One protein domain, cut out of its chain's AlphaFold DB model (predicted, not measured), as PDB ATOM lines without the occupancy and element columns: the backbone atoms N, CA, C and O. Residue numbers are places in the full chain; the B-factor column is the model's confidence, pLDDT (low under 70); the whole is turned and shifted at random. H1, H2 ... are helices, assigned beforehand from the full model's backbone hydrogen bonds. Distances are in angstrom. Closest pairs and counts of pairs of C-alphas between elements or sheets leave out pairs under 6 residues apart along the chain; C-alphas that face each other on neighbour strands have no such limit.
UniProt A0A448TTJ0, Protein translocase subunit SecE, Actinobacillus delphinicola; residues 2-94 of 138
ATOM      1  N   ALA A   2     -45.577 -30.962 -23.569       63.59
ATOM      2  CA  ALA A   2     -45.405 -29.801 -22.672       63.59
ATOM      3  C   ALA A   2     -44.384 -28.744 -23.167       63.59
ATOM      4  O   ALA A   2     -44.593 -27.545 -23.000       63.59
ATOM      5  N   THR A   3     -43.301 -29.169 -23.822       73.06
ATOM      6  CA  THR A   3     -42.201 -28.304 -24.291       73.06
ATOM      7  C   THR A   3     -42.566 -27.398 -25.472       73.06
ATOM      8  O   THR A   3     -42.081 -26.270 -25.548       73.06
ATOM      9  N   GLU A   4     -43.452 -27.833 -26.370       74.50
ATOM     10  CA  GLU A   4     -43.945 -26.998 -27.477       74.50
ATOM     11  C   GLU A   4     -44.872 -25.881 -26.996       74.50
ATOM     12  O   GLU A   4     -44.786 -24.760 -27.496       74.50
ATOM     13  N   ASN A   5     -45.701 -26.145 -25.979       74.31
ATOM     14  CA  ASN A   5     -46.564 -25.125 -25.380       74.31
ATOM     15  C   ASN A   5     -45.757 -24.052 -24.642       74.31
ATOM     16  O   ASN A   5     -46.071 -22.870 -24.757       74.31
ATOM     17  N   GLN A   6     -44.681 -24.433 -23.946       76.25
ATOM     18  CA  GLN A   6     -43.774 -23.466 -23.316       76.25
ATOM     19  C   GLN A   6     -43.032 -22.626 -24.362       76.25
ATOM     20  O   GLN A   6     -42.975 -21.407 -24.230       76.25
ATOM     21  N   LYS A   7     -42.546 -23.243 -25.449       76.00
ATOM     22  CA  LYS A   7     -41.911 -22.517 -26.561       76.00
ATOM     23  C   LYS A   7     -42.881 -21.588 -27.289       76.00
ATOM     24  O   LYS A   7     -42.501 -20.459 -27.573       76.00
ATOM     25  N   LYS A   8     -44.125 -22.005 -27.559       75.88
ATOM     26  CA  LYS A   8     -45.164 -21.132 -28.138       75.88
ATOM     27  C   LYS A   8     -45.485 -19.963 -27.219       75.88
ATOM     28  O   LYS A   8     -45.554 -18.840 -27.697       75.88
ATOM     29  N   LYS A   9     -45.612 -20.208 -25.912       72.38
ATOM     30  CA  LYS A   9     -45.855 -19.157 -24.921       72.38
ATOM     31  C   LYS A   9     -44.677 -18.182 -24.844       72.38
ATOM     32  O   LYS A   9     -44.901 -16.984 -24.870       72.38
ATOM     33  N   GLN A  10     -43.435 -18.669 -24.846       69.44
ATOM     34  CA  GLN A  10     -42.230 -17.829 -24.906       69.44
ATOM     35  C   GLN A  10     -42.133 -17.028 -26.214       69.44
ATOM     36  O   GLN A  10     -41.814 -15.845 -26.170       69.44
ATOM     37  N   LYS A  11     -42.464 -17.629 -27.364       66.31
ATOM     38  CA  LYS A  11     -42.513 -16.928 -28.658       66.31
ATOM     39  C   LYS A  11     -43.598 -15.851 -28.686       66.31
ATOM     40  O   LYS A  11     -43.327 -14.749 -29.135       66.31
ATOM     41  N   GLN A  12     -44.786 -16.149 -28.158       65.00
ATOM     42  CA  GLN A  12     -45.888 -15.188 -28.041       65.00
ATOM     43  C   GLN A  12     -45.546 -14.045 -27.078       65.00
ATOM     44  O   GLN A  12     -45.827 -12.892 -27.378       65.00
ATOM     45  N   LEU A  13     -44.890 -14.338 -25.950       63.50
ATOM     46  CA  LEU A  13     -44.401 -13.321 -25.013       63.50
ATOM     47  C   LEU A  13     -43.332 -12.422 -25.663       63.50
ATOM     48  O   LEU A  13     -43.364 -11.213 -25.466       63.50
ATOM     49  N   ALA A  14     -42.450 -12.992 -26.490       61.12
ATOM     50  CA  ALA A  14     -41.437 -12.247 -27.240       61.12
ATOM     51  C   ALA A  14     -42.013 -11.435 -28.420       61.12
ATOM     52  O   ALA A  14     -41.442 -10.419 -28.803       61.12
ATOM     53  N   GLU A  15     -43.141 -11.856 -29.000       61.19
ATOM     54  CA  GLU A  15     -43.828 -11.137 -30.083       61.19
ATOM     55  C   GLU A  15     -44.583  -9.898 -29.566       61.19
ATOM     56  O   GLU A  15     -44.600  -8.863 -30.230       61.19
ATOM     57  N   ILE A  16     -45.114  -9.958 -28.336       61.72
ATOM     58  CA  ILE A  16     -45.745  -8.820 -27.638       61.72
ATOM     59  C   ILE A  16     -44.710  -7.740 -27.255       61.72
ATOM     60  O   ILE A  16     -45.055  -6.562 -27.154       61.72
ATOM     61  N   GLU A  17     -43.440  -8.118 -27.076       62.56
ATOM     62  CA  GLU A  17     -42.333  -7.210 -26.730       62.56
ATOM     63  C   GLU A  17     -41.536  -6.696 -27.941       62.56
ATOM     64  O   GLU A  17     -40.515  -6.025 -27.772       62.56
ATOM     65  N   GLN A  18     -41.992  -6.954 -29.172       68.06
ATOM     66  CA  GLN A  18     -41.338  -6.394 -30.354       68.06
ATOM     67  C   GLN A  18     -41.360  -4.856 -30.288       68.06
ATOM     68  O   GLN A  18     -42.430  -4.252 -30.133       68.06
ATOM     69  N   PRO A  19     -40.196  -4.188 -30.403       67.44
ATOM     70  CA  PRO A  19     -40.132  -2.741 -30.331       67.44
ATOM     71  C   PRO A  19     -40.970  -2.149 -31.463       67.44
ATOM     72  O   PRO A  19     -40.758  -2.442 -32.641       67.44
ATOM     73  N   LYS A  20     -41.925  -1.289 -31.097       77.56
ATOM     74  CA  LYS A  20     -42.760  -0.559 -32.057       77.56
ATOM     75  C   LYS A  20     -41.868   0.096 -33.116       77.56
ATOM     76  O   LYS A  20     -40.833   0.668 -32.764       77.56
ATOM     77  N   SER A  21     -42.265   0.016 -34.388       84.00
ATOM     78  CA  SER A  21     -41.432   0.459 -35.512       84.00
ATOM     79  C   SER A  21     -40.903   1.885 -35.317       84.00
ATOM     80  O   SER A  21     -41.575   2.751 -34.747       84.00
ATOM     81  N   THR A  22     -39.685   2.144 -35.800       81.00
ATOM     82  CA  THR A  22     -38.974   3.417 -35.596       81.00
ATOM     83  C   THR A  22     -39.814   4.632 -36.000       81.00
ATOM     84  O   THR A  22     -39.803   5.641 -35.297       81.00
ATOM     85  N   GLY A  23     -40.585   4.530 -37.090       86.19
ATOM     86  CA  GLY A  23     -41.498   5.590 -37.532       86.19
ATOM     87  C   GLY A  23     -42.651   5.831 -36.556       86.19
ATOM     88  O   GLY A  23     -42.921   6.969 -36.186       86.19
ATOM     89  N   LEU A  24     -43.281   4.768 -36.060       85.31
ATOM     90  CA  LEU A  24     -44.419   4.876 -35.149       85.31
ATOM     91  C   LEU A  24     -43.989   5.384 -33.761       85.31
ATOM     92  O   LEU A  24     -44.692   6.179 -33.143       85.31
ATOM     93  N   ASN A  25     -42.803   4.999 -33.283       88.38
ATOM     94  CA  ASN A  25     -42.255   5.543 -32.039       88.38
ATOM     95  C   ASN A  25     -41.916   7.042 -32.159       88.38
ATOM     96  O   ASN A  25     -42.186   7.798 -31.228       88.38
ATOM     97  N   LYS A  26     -41.385   7.487 -33.307       89.44
ATOM     98  CA  LYS A  26     -41.179   8.920 -33.586       89.44
ATOM     99  C   LYS A  26     -42.505   9.684 -33.616       89.44
ATOM    100  O   LYS A  26     -42.594  10.738 -32.998       89.44
ATOM    101  N   LEU A  27     -43.540   9.137 -34.260       90.94
ATOM    102  CA  LEU A  27     -44.877   9.746 -34.293       90.94
ATOM    103  C   LEU A  27     -45.486   9.896 -32.893       90.94
ATOM    104  O   LEU A  27     -46.024  10.952 -32.579       90.94
ATOM    105  N   LEU A  28     -45.365   8.878 -32.033       89.56
ATOM    106  CA  LEU A  28     -45.824   8.974 -30.642       89.56
ATOM    107  C   LEU A  28     -45.095  10.079 -29.869       89.56
ATOM    108  O   LEU A  28     -45.725  10.795 -29.099       89.56
ATOM    109  N   TRP A  29     -43.787  10.237 -30.079       91.00
ATOM    110  CA  TRP A  29     -43.012  11.307 -29.447       91.00
ATOM    111  C   TRP A  29     -43.414  12.696 -29.940       91.00
ATOM    112  O   TRP A  29     -43.573  13.602 -29.127       91.00
ATOM    113  N   VAL A  30     -43.641  12.854 -31.245       94.06
ATOM    114  CA  VAL A  30     -44.188  14.099 -31.802       94.06
ATOM    115  C   VAL A  30     -45.552  14.398 -31.180       94.06
ATOM    116  O   VAL A  30     -45.780  15.516 -30.733       94.06
ATOM    117  N   LEU A  31     -46.427  13.395 -31.065       92.88
ATOM    118  CA  LEU A  31     -47.740  13.553 -30.440       92.88
ATOM    119  C   LEU A  31     -47.635  13.990 -28.972       92.88
ATOM    120  O   LEU A  31     -48.373  14.877 -28.556       92.88
ATOM    121  N   VAL A  32     -46.699  13.426 -28.202       92.81
ATOM    122  CA  VAL A  32     -46.434  13.833 -26.809       92.81
ATOM    123  C   VAL A  32     -46.002  15.299 -26.731       92.81
ATOM    124  O   VAL A  32     -46.551  16.050 -25.928       92.81
ATOM    125  N   VAL A  33     -45.060  15.729 -27.577       95.00
ATOM    126  CA  VAL A  33     -44.577  17.122 -27.597       95.00
ATOM    127  C   VAL A  33     -45.704  18.087 -27.966       95.00
ATOM    128  O   VAL A  33     -45.869  19.118 -27.314       95.00
ATOM    129  N   VAL A  34     -46.517  17.728 -28.961       95.88
ATOM    130  CA  VAL A  34     -47.690  18.515 -29.360       95.88
ATOM    131  C   VAL A  34     -48.696  18.608 -28.213       95.88
ATOM    132  O   VAL A  34     -49.177  19.701 -27.928       95.88
ATOM    133  N   LEU A  35     -48.978  17.509 -27.505       93.94
ATOM    134  CA  LEU A  35     -49.918  17.523 -26.380       93.94
ATOM    135  C   LEU A  35     -49.446  18.460 -25.258       93.94
ATOM    136  O   LEU A  35     -50.244  19.231 -24.731       93.94
ATOM    137  N   ILE A  36     -48.151  18.440 -24.927       94.88
ATOM    138  CA  ILE A  36     -47.560  19.327 -23.912       94.88
ATOM    139  C   ILE A  36     -47.681  20.792 -24.337       94.88
ATOM    140  O   ILE A  36     -48.086  21.630 -23.531       94.88
ATOM    141  N   ALA A  37     -47.369  21.098 -25.600       95.00
ATOM    142  CA  ALA A  37     -47.501  22.449 -26.135       95.00
ATOM    143  C   ALA A  37     -48.956  22.939 -26.072       95.00
ATOM    144  O   ALA A  37     -49.202  24.067 -25.656       95.00
ATOM    145  N   VAL A  38     -49.922  22.074 -26.404       94.75
ATOM    146  CA  VAL A  38     -51.355  22.378 -26.298       94.75
ATOM    147  C   VAL A  38     -51.765  22.619 -24.846       94.75
ATOM    148  O   VAL A  38     -52.456  23.596 -24.576       94.75
ATOM    149  N   ILE A  39     -51.322  21.793 -23.893       93.81
ATOM    150  CA  ILE A  39     -51.623  21.987 -22.464       93.81
ATOM    151  C   ILE A  39     -51.064  23.325 -21.968       93.81
ATOM    152  O   ILE A  39     -51.773  24.073 -21.293       93.81
ATOM    153  N   ALA A  40     -49.818  23.650 -22.322       92.56
ATOM    154  CA  ALA A  40     -49.190  24.916 -21.956       92.56
ATOM    155  C   ALA A  40     -49.925  26.113 -22.576       92.56
ATOM    156  O   ALA A  40     -50.239  27.073 -21.873       92.56
ATOM    157  N   PHE A  41     -50.261  26.029 -23.866       93.62
ATOM    158  CA  PHE A  41     -51.002  27.069 -24.576       93.62
ATOM    159  C   PHE A  41     -52.397  27.280 -23.978       93.62
ATOM    160  O   PHE A  41     -52.758  28.410 -23.660       93.62
ATOM    161  N   CYS A  42     -53.149  26.201 -23.739       89.06
ATOM    162  CA  CYS A  42     -54.441  26.259 -23.061       89.06
ATOM    163  C   CYS A  42     -54.309  26.902 -21.677       89.06
ATOM    164  O   CYS A  42     -55.117  27.753 -21.322       89.06
ATOM    165  N   ASN A  43     -53.283  26.553 -20.900       92.88
ATOM    166  CA  ASN A  43     -53.101  27.142 -19.577       92.88
ATOM    167  C   ASN A  43     -52.845  28.659 -19.621       92.88
ATOM    168  O   ASN A  43     -53.286  29.355 -18.709       92.88
ATOM    169  N   ILE A  44     -52.144  29.160 -20.643       90.19
ATOM    170  CA  ILE A  44     -51.891  30.598 -20.827       90.19
ATOM    171  C   ILE A  44     -53.151  31.301 -21.339       90.19
ATOM    172  O   ILE A  44     -53.555  32.310 -20.777       90.19
ATOM    173  N   TYR A  45     -53.804  30.754 -22.365       89.25
ATOM    174  CA  TYR A  45     -54.991  31.358 -22.973       89.25
ATOM    175  C   TYR A  45     -56.174  31.448 -21.998       89.25
ATOM    176  O   TYR A  45     -56.892  32.440 -21.958       89.25
ATOM    177  N   PHE A  46     -56.361  30.422 -21.168       85.75
ATOM    178  CA  PHE A  46     -57.421  30.375 -20.163       85.75
ATOM    179  C   PHE A  46     -57.018  31.008 -18.826       85.75
ATOM    180  O   PHE A  46     -57.699  30.790 -17.821       85.75
ATOM    181  N   ALA A  47     -55.916  31.770 -18.793       82.75
ATOM    182  CA  ALA A  47     -55.387  32.310 -17.552       82.75
ATOM    183  C   ALA A  47     -56.277  33.370 -16.908       82.75
ATOM    184  O   ALA A  47     -56.460  33.323 -15.691       82.75
ATOM    185  N   ASP A  48     -56.846  34.252 -17.726       80.38
ATOM    186  CA  ASP A  48     -57.658  35.380 -17.267       80.38
ATOM    187  C   ASP A  48     -59.152  35.029 -17.152       80.38
ATOM    188  O   ASP A  48     -59.901  35.697 -16.443       80.38
ATOM    189  N   SER A  49     -59.591  33.951 -17.809       78.62
ATOM    190  CA  SER A  49     -61.011  33.576 -17.896       78.62
ATOM    191  C   SER A  49     -61.492  32.641 -16.779       78.62
ATOM    192  O   SER A  49     -62.696  32.544 -16.552       78.62
ATOM    193  N   PHE A  50     -60.593  31.918 -16.096       80.81
ATOM    194  CA  PHE A  50     -60.959  30.862 -15.141       80.81
ATOM    195  C   PHE A  50     -60.216  30.963 -13.804       80.81
ATOM    196  O   PHE A  50     -59.034  31.297 -13.746       80.81
ATOM    197  N   ALA A  51     -60.900  30.578 -12.720       84.19
ATOM    198  CA  ALA A  51     -60.323  30.525 -11.378       84.19
ATOM    199  C   ALA A  51     -59.117  29.567 -11.294       84.19
ATOM    200  O   ALA A  51     -59.072  28.513 -11.929       84.19
ATOM    201  N   THR A  52     -58.142  29.889 -10.448       84.69
ATOM    202  CA  THR A  52     -56.893  29.123 -10.286       84.69
ATOM    203  C   THR A  52     -57.078  27.623  -9.992       84.69
ATOM    204  O   THR A  52     -56.364  26.826 -10.605       84.69
ATOM    205  N   PRO A  53     -58.028  27.178  -9.141       87.88
ATOM    206  CA  PRO A  53     -58.170  25.755  -8.819       87.88
ATOM    207  C   PRO A  53     -58.577  24.876 -10.010       87.88
ATOM    208  O   PRO A  53     -58.035  23.783 -10.175       87.88
ATOM    209  N   ILE A  54     -59.492  25.344 -10.873       89.50
ATOM    210  CA  ILE A  54     -59.979  24.535 -12.005       89.50
ATOM    211  C   ILE A  54     -58.875  24.317 -13.048       89.50
ATOM    212  O   ILE A  54     -58.759  23.236 -13.625       89.50
ATOM    213  N   ARG A  55     -58.007  25.320 -13.236       88.44
ATOM    214  CA  ARG A  55     -56.856  25.251 -14.146       88.44
ATOM    215  C   ARG A  55     -55.834  24.219 -13.688       88.44
ATOM    216  O   ARG A  55     -55.366  23.433 -14.504       88.44
ATOM    217  N   ILE A  56     -55.529  24.181 -12.389       89.19
ATOM    218  CA  ILE A  56     -54.592  23.200 -11.823       89.19
ATOM    219  C   ILE A  56     -55.092  21.778 -12.095       89.19
ATOM    220  O   ILE A  56     -54.330  20.941 -12.572       89.19
ATOM    221  N   ILE A  57     -56.384  21.521 -11.876       93.44
ATOM    222  CA  ILE A  57     -56.990  20.211 -12.148       93.44
ATOM    223  C   ILE A  57     -56.905  19.866 -13.642       93.44
ATOM    224  O   ILE A  57     -56.482  18.763 -13.991       93.44
ATOM    225  N   ALA A  58     -57.241  20.803 -14.534       90.81
ATOM    226  CA  ALA A  58     -57.169  20.589 -15.980       90.81
ATOM    227  C   ALA A  58     -55.740  20.266 -16.458       90.81
ATOM    228  O   ALA A  58     -55.542  19.340 -17.248       90.81
ATOM    229  N   VAL A  59     -54.736  20.978 -15.937       92.69
ATOM    230  CA  VAL A  59     -53.318  20.733 -16.242       92.69
ATOM    231  C   VAL A  59     -52.878  19.361 -15.735       92.69
ATOM    232  O   VAL A  59     -52.224  18.627 -16.473       92.69
ATOM    233  N   ILE A  60     -53.270  18.978 -14.516       94.75
ATOM    234  CA  ILE A  60     -52.956  17.655 -13.957       94.75
ATOM    235  C   ILE A  60     -53.541  16.545 -14.835       94.75
ATOM    236  O   ILE A  60     -52.833  15.597 -15.172       94.75
ATOM    237  N   ILE A  61     -54.801  16.669 -15.260       95.19
ATOM    238  CA  ILE A  61     -55.443  15.682 -16.140       95.19
ATOM    239  C   ILE A  61     -54.700  15.586 -17.478       95.19
ATOM    240  O   ILE A  61     -54.362  14.484 -17.915       95.19
ATOM    241  N   GLY A  62     -54.382  16.721 -18.108       93.75
ATOM    242  CA  GLY A  62     -53.611  16.742 -19.354       93.75
ATOM    243  C   GLY A  62     -52.229  16.097 -19.204       93.75
ATOM    244  O   GLY A  62     -51.788  15.327 -20.064       93.75
ATOM    245  N   LEU A  63     -51.559  16.347 -18.081       94.94
ATOM    246  CA  LEU A  63     -50.254  15.771 -17.772       94.94
ATOM    247  C   LEU A  63     -50.334  14.250 -17.574       94.94
ATOM    248  O   LEU A  63     -49.487  13.525 -18.095       94.94
ATOM    249  N   LEU A  64     -51.376  13.748 -16.907       95.38
ATOM    250  CA  LEU A  64     -51.619  12.309 -16.766       95.38
ATOM    251  C   LEU A  64     -51.857  11.627 -18.120       95.38
ATOM    252  O   LEU A  64     -51.293  10.562 -18.371       95.38
ATOM    253  N   ILE A  65     -52.633  12.249 -19.013       93.94
ATOM    254  CA  ILE A  65     -52.860  11.735 -20.374       93.94
ATOM    255  C   ILE A  65     -51.537  11.692 -21.150       93.94
ATOM    256  O   ILE A  65     -51.198  10.666 -21.744       93.94
ATOM    257  N   THR A  66     -50.758  12.776 -21.093       92.38
ATOM    258  CA  THR A  66     -49.433  12.861 -21.727       92.38
ATOM    259  C   THR A  66     -48.514  11.744 -21.238       92.38
ATOM    260  O   THR A  66     -47.898  11.044 -22.043       92.38
ATOM    261  N   LEU A  67     -48.443  11.544 -19.919       92.81
ATOM    262  CA  LEU A  67     -47.638  10.491 -19.301       92.81
ATOM    263  C   LEU A  67     -48.113   9.095 -19.704       92.81
ATOM    264  O   LEU A  67     -47.281   8.228 -19.972       92.81
ATOM    265  N   GLY A  68     -49.426   8.873 -19.801       91.19
ATOM    266  CA  GLY A  68     -49.993   7.614 -20.280       91.19
ATOM    267  C   GLY A  68     -49.538   7.282 -21.701       91.19
ATOM    268  O   GLY A  68     -49.068   6.174 -21.963       91.19
ATOM    269  N   ILE A  69     -49.588   8.259 -22.608       89.25
ATOM    270  CA  ILE A  69     -49.121   8.104 -23.994       89.25
ATOM    271  C   ILE A  69     -47.604   7.876 -24.029       89.25
ATOM    272  O   ILE A  69     -47.127   6.968 -24.717       89.25
ATOM    273  N   ALA A  70     -46.840   8.639 -23.243       89.50
ATOM    274  CA  ALA A  70     -45.394   8.479 -23.125       89.50
ATOM    275  C   ALA A  70     -45.005   7.086 -22.588       89.50
ATOM    276  O   ALA A  70     -44.039   6.491 -23.066       89.50
ATOM    277  N   ALA A  71     -45.779   6.507 -21.665       88.19
ATOM    278  CA  ALA A  71     -45.537   5.176 -21.105       88.19
ATOM    279  C   ALA A  71     -45.754   4.025 -22.112       88.19
ATOM    280  O   ALA A  71     -45.170   2.944 -21.957       88.19
ATOM    281  N   VAL A  72     -46.566   4.253 -23.151       86.25
ATOM    282  CA  VAL A  72     -46.814   3.304 -24.254       86.25
ATOM    283  C   VAL A  72     -45.725   3.380 -25.337       86.25
ATOM    284  O   VAL A  72     -45.620   2.483 -26.174       86.25
ATOM    285  N   THR A  73     -44.867   4.407 -25.325       89.81
ATOM    286  CA  THR A  73     -43.714   4.481 -26.240       89.81
ATOM    287  C   THR A  73     -42.713   3.353 -25.985       89.81
ATOM    288  O   THR A  73     -42.661   2.770 -24.900       89.81
ATOM    289  N   ASN A  74     -41.853   3.072 -26.969       85.00
ATOM    290  CA  ASN A  74     -40.790   2.070 -26.820       85.00
ATOM    291  C   ASN A  74     -39.846   2.427 -25.651       85.00
ATOM    292  O   ASN A  74     -39.434   1.566 -24.880       85.00
ATOM    293  N   GLN A  75     -39.572   3.721 -25.456       84.31
ATOM    294  CA  GLN A  75     -38.772   4.197 -24.324       84.31
ATOM    295  C   GLN A  75     -39.512   4.019 -22.988       84.31
ATOM    296  O   GLN A  75     -38.899   3.634 -21.995       84.31
ATOM    297  N   GLY A  76     -40.833   4.225 -22.972       84.38
ATOM    298  CA  GLY A  76     -41.684   3.967 -21.809       84.38
ATOM    299  C   GLY A  76     -41.763   2.484 -21.430       84.38
ATOM    300  O   GLY A  76     -41.745   2.142 -20.247       84.38
ATOM    301  N   ALA A  77     -41.794   1.578 -22.410       85.69
ATOM    302  CA  ALA A  77     -41.709   0.136 -22.173       85.69
ATOM    303  C   ALA A  77     -40.351  -0.262 -21.569       85.69
ATOM    304  O   ALA A  77     -40.324  -0.930 -20.534       85.69
ATOM    305  N   LYS A  78     -39.243   0.239 -22.135       86.75
ATOM    306  CA  LYS A  78     -37.887   0.044 -21.590       86.75
ATOM    307  C   LYS A  78     -37.756   0.562 -20.159       86.75
ATOM    308  O   LYS A  78     -37.230  -0.139 -19.303       86.75
ATOM    309  N   ALA A  79     -38.284   1.752 -19.872       86.62
ATOM    310  CA  ALA A  79     -38.275   2.314 -18.523       86.62
ATOM    311  C   ALA A  79     -39.061   1.437 -17.532       86.62
ATOM    312  O   ALA A  79     -38.591   1.175 -16.427       86.62
ATOM    313  N   ARG A  80     -40.233   0.916 -17.924       86.56
ATOM    314  CA  ARG A  80     -41.011  -0.012 -17.082       86.56
ATOM    315  C   ARG A  80     -40.273  -1.321 -16.823       86.56
ATOM    316  O   ARG A  80     -40.362  -1.846 -15.715       86.56
ATOM    317  N   GLN A  81     -39.565  -1.845 -17.816       86.81
ATOM    318  CA  GLN A  81     -38.727  -3.028 -17.652       86.81
ATOM    319  C   GLN A  81     -37.553  -2.751 -16.701       86.81
ATOM    320  O   GLN A  81     -37.391  -3.477 -15.724       86.81
ATOM    321  N   PHE A  82     -36.841  -1.640 -16.890       86.81
ATOM    322  CA  PHE A  82     -35.764  -1.209 -15.997       86.81
ATOM    323  C   PHE A  82     -36.236  -1.044 -14.544       86.81
ATOM    324  O   PHE A  82     -35.555  -1.469 -13.615       86.81
ATOM    325  N   LEU A  83     -37.435  -0.493 -14.322       88.56
ATOM    326  CA  LEU A  83     -38.025  -0.392 -12.982       88.56
ATOM    327  C   LEU A  83     -38.330  -1.763 -12.364       88.56
ATOM    328  O   LEU A  83     -38.198  -1.930 -11.151       88.56
ATOM    329  N   LYS A  84     -38.751  -2.751 -13.165       87.81
ATOM    330  CA  LYS A  84     -38.946  -4.128 -12.681       87.81
ATOM    331  C   LYS A  84     -37.611  -4.758 -12.289       87.81
ATOM    332  O   LYS A  84     -37.527  -5.347 -11.216       87.81
ATOM    333  N   GLU A  85     -36.587  -4.595 -13.119       86.94
ATOM    334  CA  GLU A  85     -35.231  -5.095 -12.865       86.94
ATOM    335  C   GLU A  85     -34.613  -4.424 -11.631       86.94
ATOM    336  O   GLU A  85     -34.126  -5.106 -10.732       86.94
ATOM    337  N   SER A  86     -34.771  -3.106 -11.493       87.81
ATOM    338  CA  SER A  86     -34.326  -2.347 -10.318       87.81
ATOM    339  C   SER A  86     -35.005  -2.822  -9.036       87.81
ATOM    340  O   SER A  86     -34.351  -2.944  -8.011       87.81
ATOM    341  N   LYS A  87     -36.301  -3.163  -9.061       86.75
ATOM    342  CA  LYS A  87     -36.981  -3.746  -7.888       86.75
ATOM    343  C   LYS A  87     -36.406  -5.100  -7.478       86.75
ATOM    344  O   LYS A  87     -36.433  -5.425  -6.294       86.75
ATOM    345  N   ILE A  88     -35.943  -5.899  -8.436       87.25
ATOM    346  CA  ILE A  88     -35.298  -7.184  -8.157       87.25
ATOM    347  C   ILE A  88     -33.926  -6.940  -7.520       87.25
ATOM    348  O   ILE A  88     -33.601  -7.595  -6.533       87.25
ATOM    349  N   GLU A  89     -33.178  -5.953  -8.009       86.69
ATOM    350  CA  GLU A  89     -31.873  -5.579  -7.454       86.69
ATOM    351  C   GLU A  89     -31.988  -4.936  -6.064       86.69
ATOM    352  O   GLU A  89     -31.249  -5.288  -5.152       86.69
ATOM    353  N   LEU A  90     -33.000  -4.091  -5.838       85.62
ATOM    354  CA  LEU A  90     -33.300  -3.501  -4.526       85.62
ATOM    355  C   LEU A  90     -33.563  -4.562  -3.448       85.62
ATOM    356  O   LEU A  90     -33.328  -4.307  -2.271       85.62
ATOM    357  N   ARG A  91     -34.040  -5.756  -3.825       83.94
ATOM    358  CA  ARG A  91     -34.223  -6.880  -2.887       83.94
ATOM    359  C   ARG A  91     -32.914  -7.564  -2.512       83.94
ATOM    360  O   ARG A  91     -32.889  -8.283  -1.520       83.94
ATOM    361  N   ARG A  92     -31.856  -7.374  -3.301       82.69
ATOM    362  CA  ARG A  92     -30.505  -7.857  -2.986       82.69
ATOM    363  C   ARG A  92     -29.769  -6.916  -2.040       82.69
ATOM    364  O   ARG A  92     -28.747  -7.303  -1.487       82.69
ATOM    365  N   ILE A  93     -30.299  -5.711  -1.823       84.88
ATOM    366  CA  ILE A  93     -29.784  -4.792  -0.816       84.88
ATOM    367  C   ILE A  93     -30.171  -5.341   0.553       84.88
ATOM    368  O   ILE A  93     -31.319  -5.260   0.991       84.88
ATOM    369  N   THR A  94     -29.188  -5.908   1.237       78.38
ATOM    370  CA  THR A  94     -29.255  -6.178   2.668       78.38
ATOM    371  C   THR A  94     -29.209  -4.837   3.387       78.38
ATOM    372  O   THR A  94     -28.132  -4.327   3.695       78.38
TER     373      THR A  94
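Overview. This is residues 2 to 94 of the 138 residues of the protein "Protein translocase subunit SecE" of Actinobacillus delphinicola (UniProt A0A448TTJ0). A long helical hairpin, H2 and H3 side by side and running opposite ways with their lines only 3 degrees from each other, makes the body, and two arms leave it near the end away from its turn. One arm is H1, which stands free and reaches out beyond that end; the other is H4, which turns off from H3 about perpendicular, and residues 81 to 94, of which 81 to 90 belong to H4, stick out. The printed part has 93 residues with four named helices, in the order H1, H2, H3, H4, and no named strand; its class is all helix. It is extended, with a radius of gyration of the C-alphas of 19.7 A, and its outline is flat, spanning 66 by 42 by 20 A.

Along the chain. Find C-alpha 22 at (-38.974, 3.417, -35.596); from there H2, the longest helix, runs through residues 22 to 45, 34.6 A from first to last C-alpha. Next look at H3, residues 52 to 72, which is 31.0 A long. H4, residues 74 to 90, follows with 1 residue between it and H3, and runs 24.2 A from its first C-alpha to C-alpha 90 at (-33.300, -3.501, -4.526). Go back to C-alpha 2 at (-45.405, -29.801, -22.672) for the start of H1, residues 2 to 16, which is 21.6 A long.

Arrangement. Start with the hairpin of H2 and H3: they touch, with 15 pairs of C-alphas within 8 A. The closest are the C-alphas of Val 32 and Thr 66, 6.0 A apart. The two helices run opposite ways at a shallow tilt of 3 degrees. Move on to residues 70 to 71 of H3 and 76 to 80 of H4: here H3 and H4 only just touch, with 3 pairs of C-alphas within 8 A, and touch only at the corner by their link. The closest are the C-alphas of Ala 70 and Gly 76, 6.0 A apart, and the lines of H3 and H4 are about perpendicular at 88 degrees. H2 and H4 are close but not clearly touching; their closest C-alphas, those of Asn 25 and Asn 74, are 6.4 A apart. H1 is apart from H2, H3 and H4. In H1, H2, H3 and H4, every O i to N i+4 pair is within hydrogen-bond range.

Size, cuts and confidence. Look for the two C-alphas farthest apart at Ala 2 and Asp 48, 66.5 A from each other. Without the stretches that stand free, the body has 57 residues and spans 43 by 21 by 10 A. The printed part has no cut. The links H1 to H2 and H3 to H4 are tight, and H2 to H3 is short. The mean pLDDT of the printed part is 84.8, and you will find values under 70 at residue 2 and residues 10 to 19.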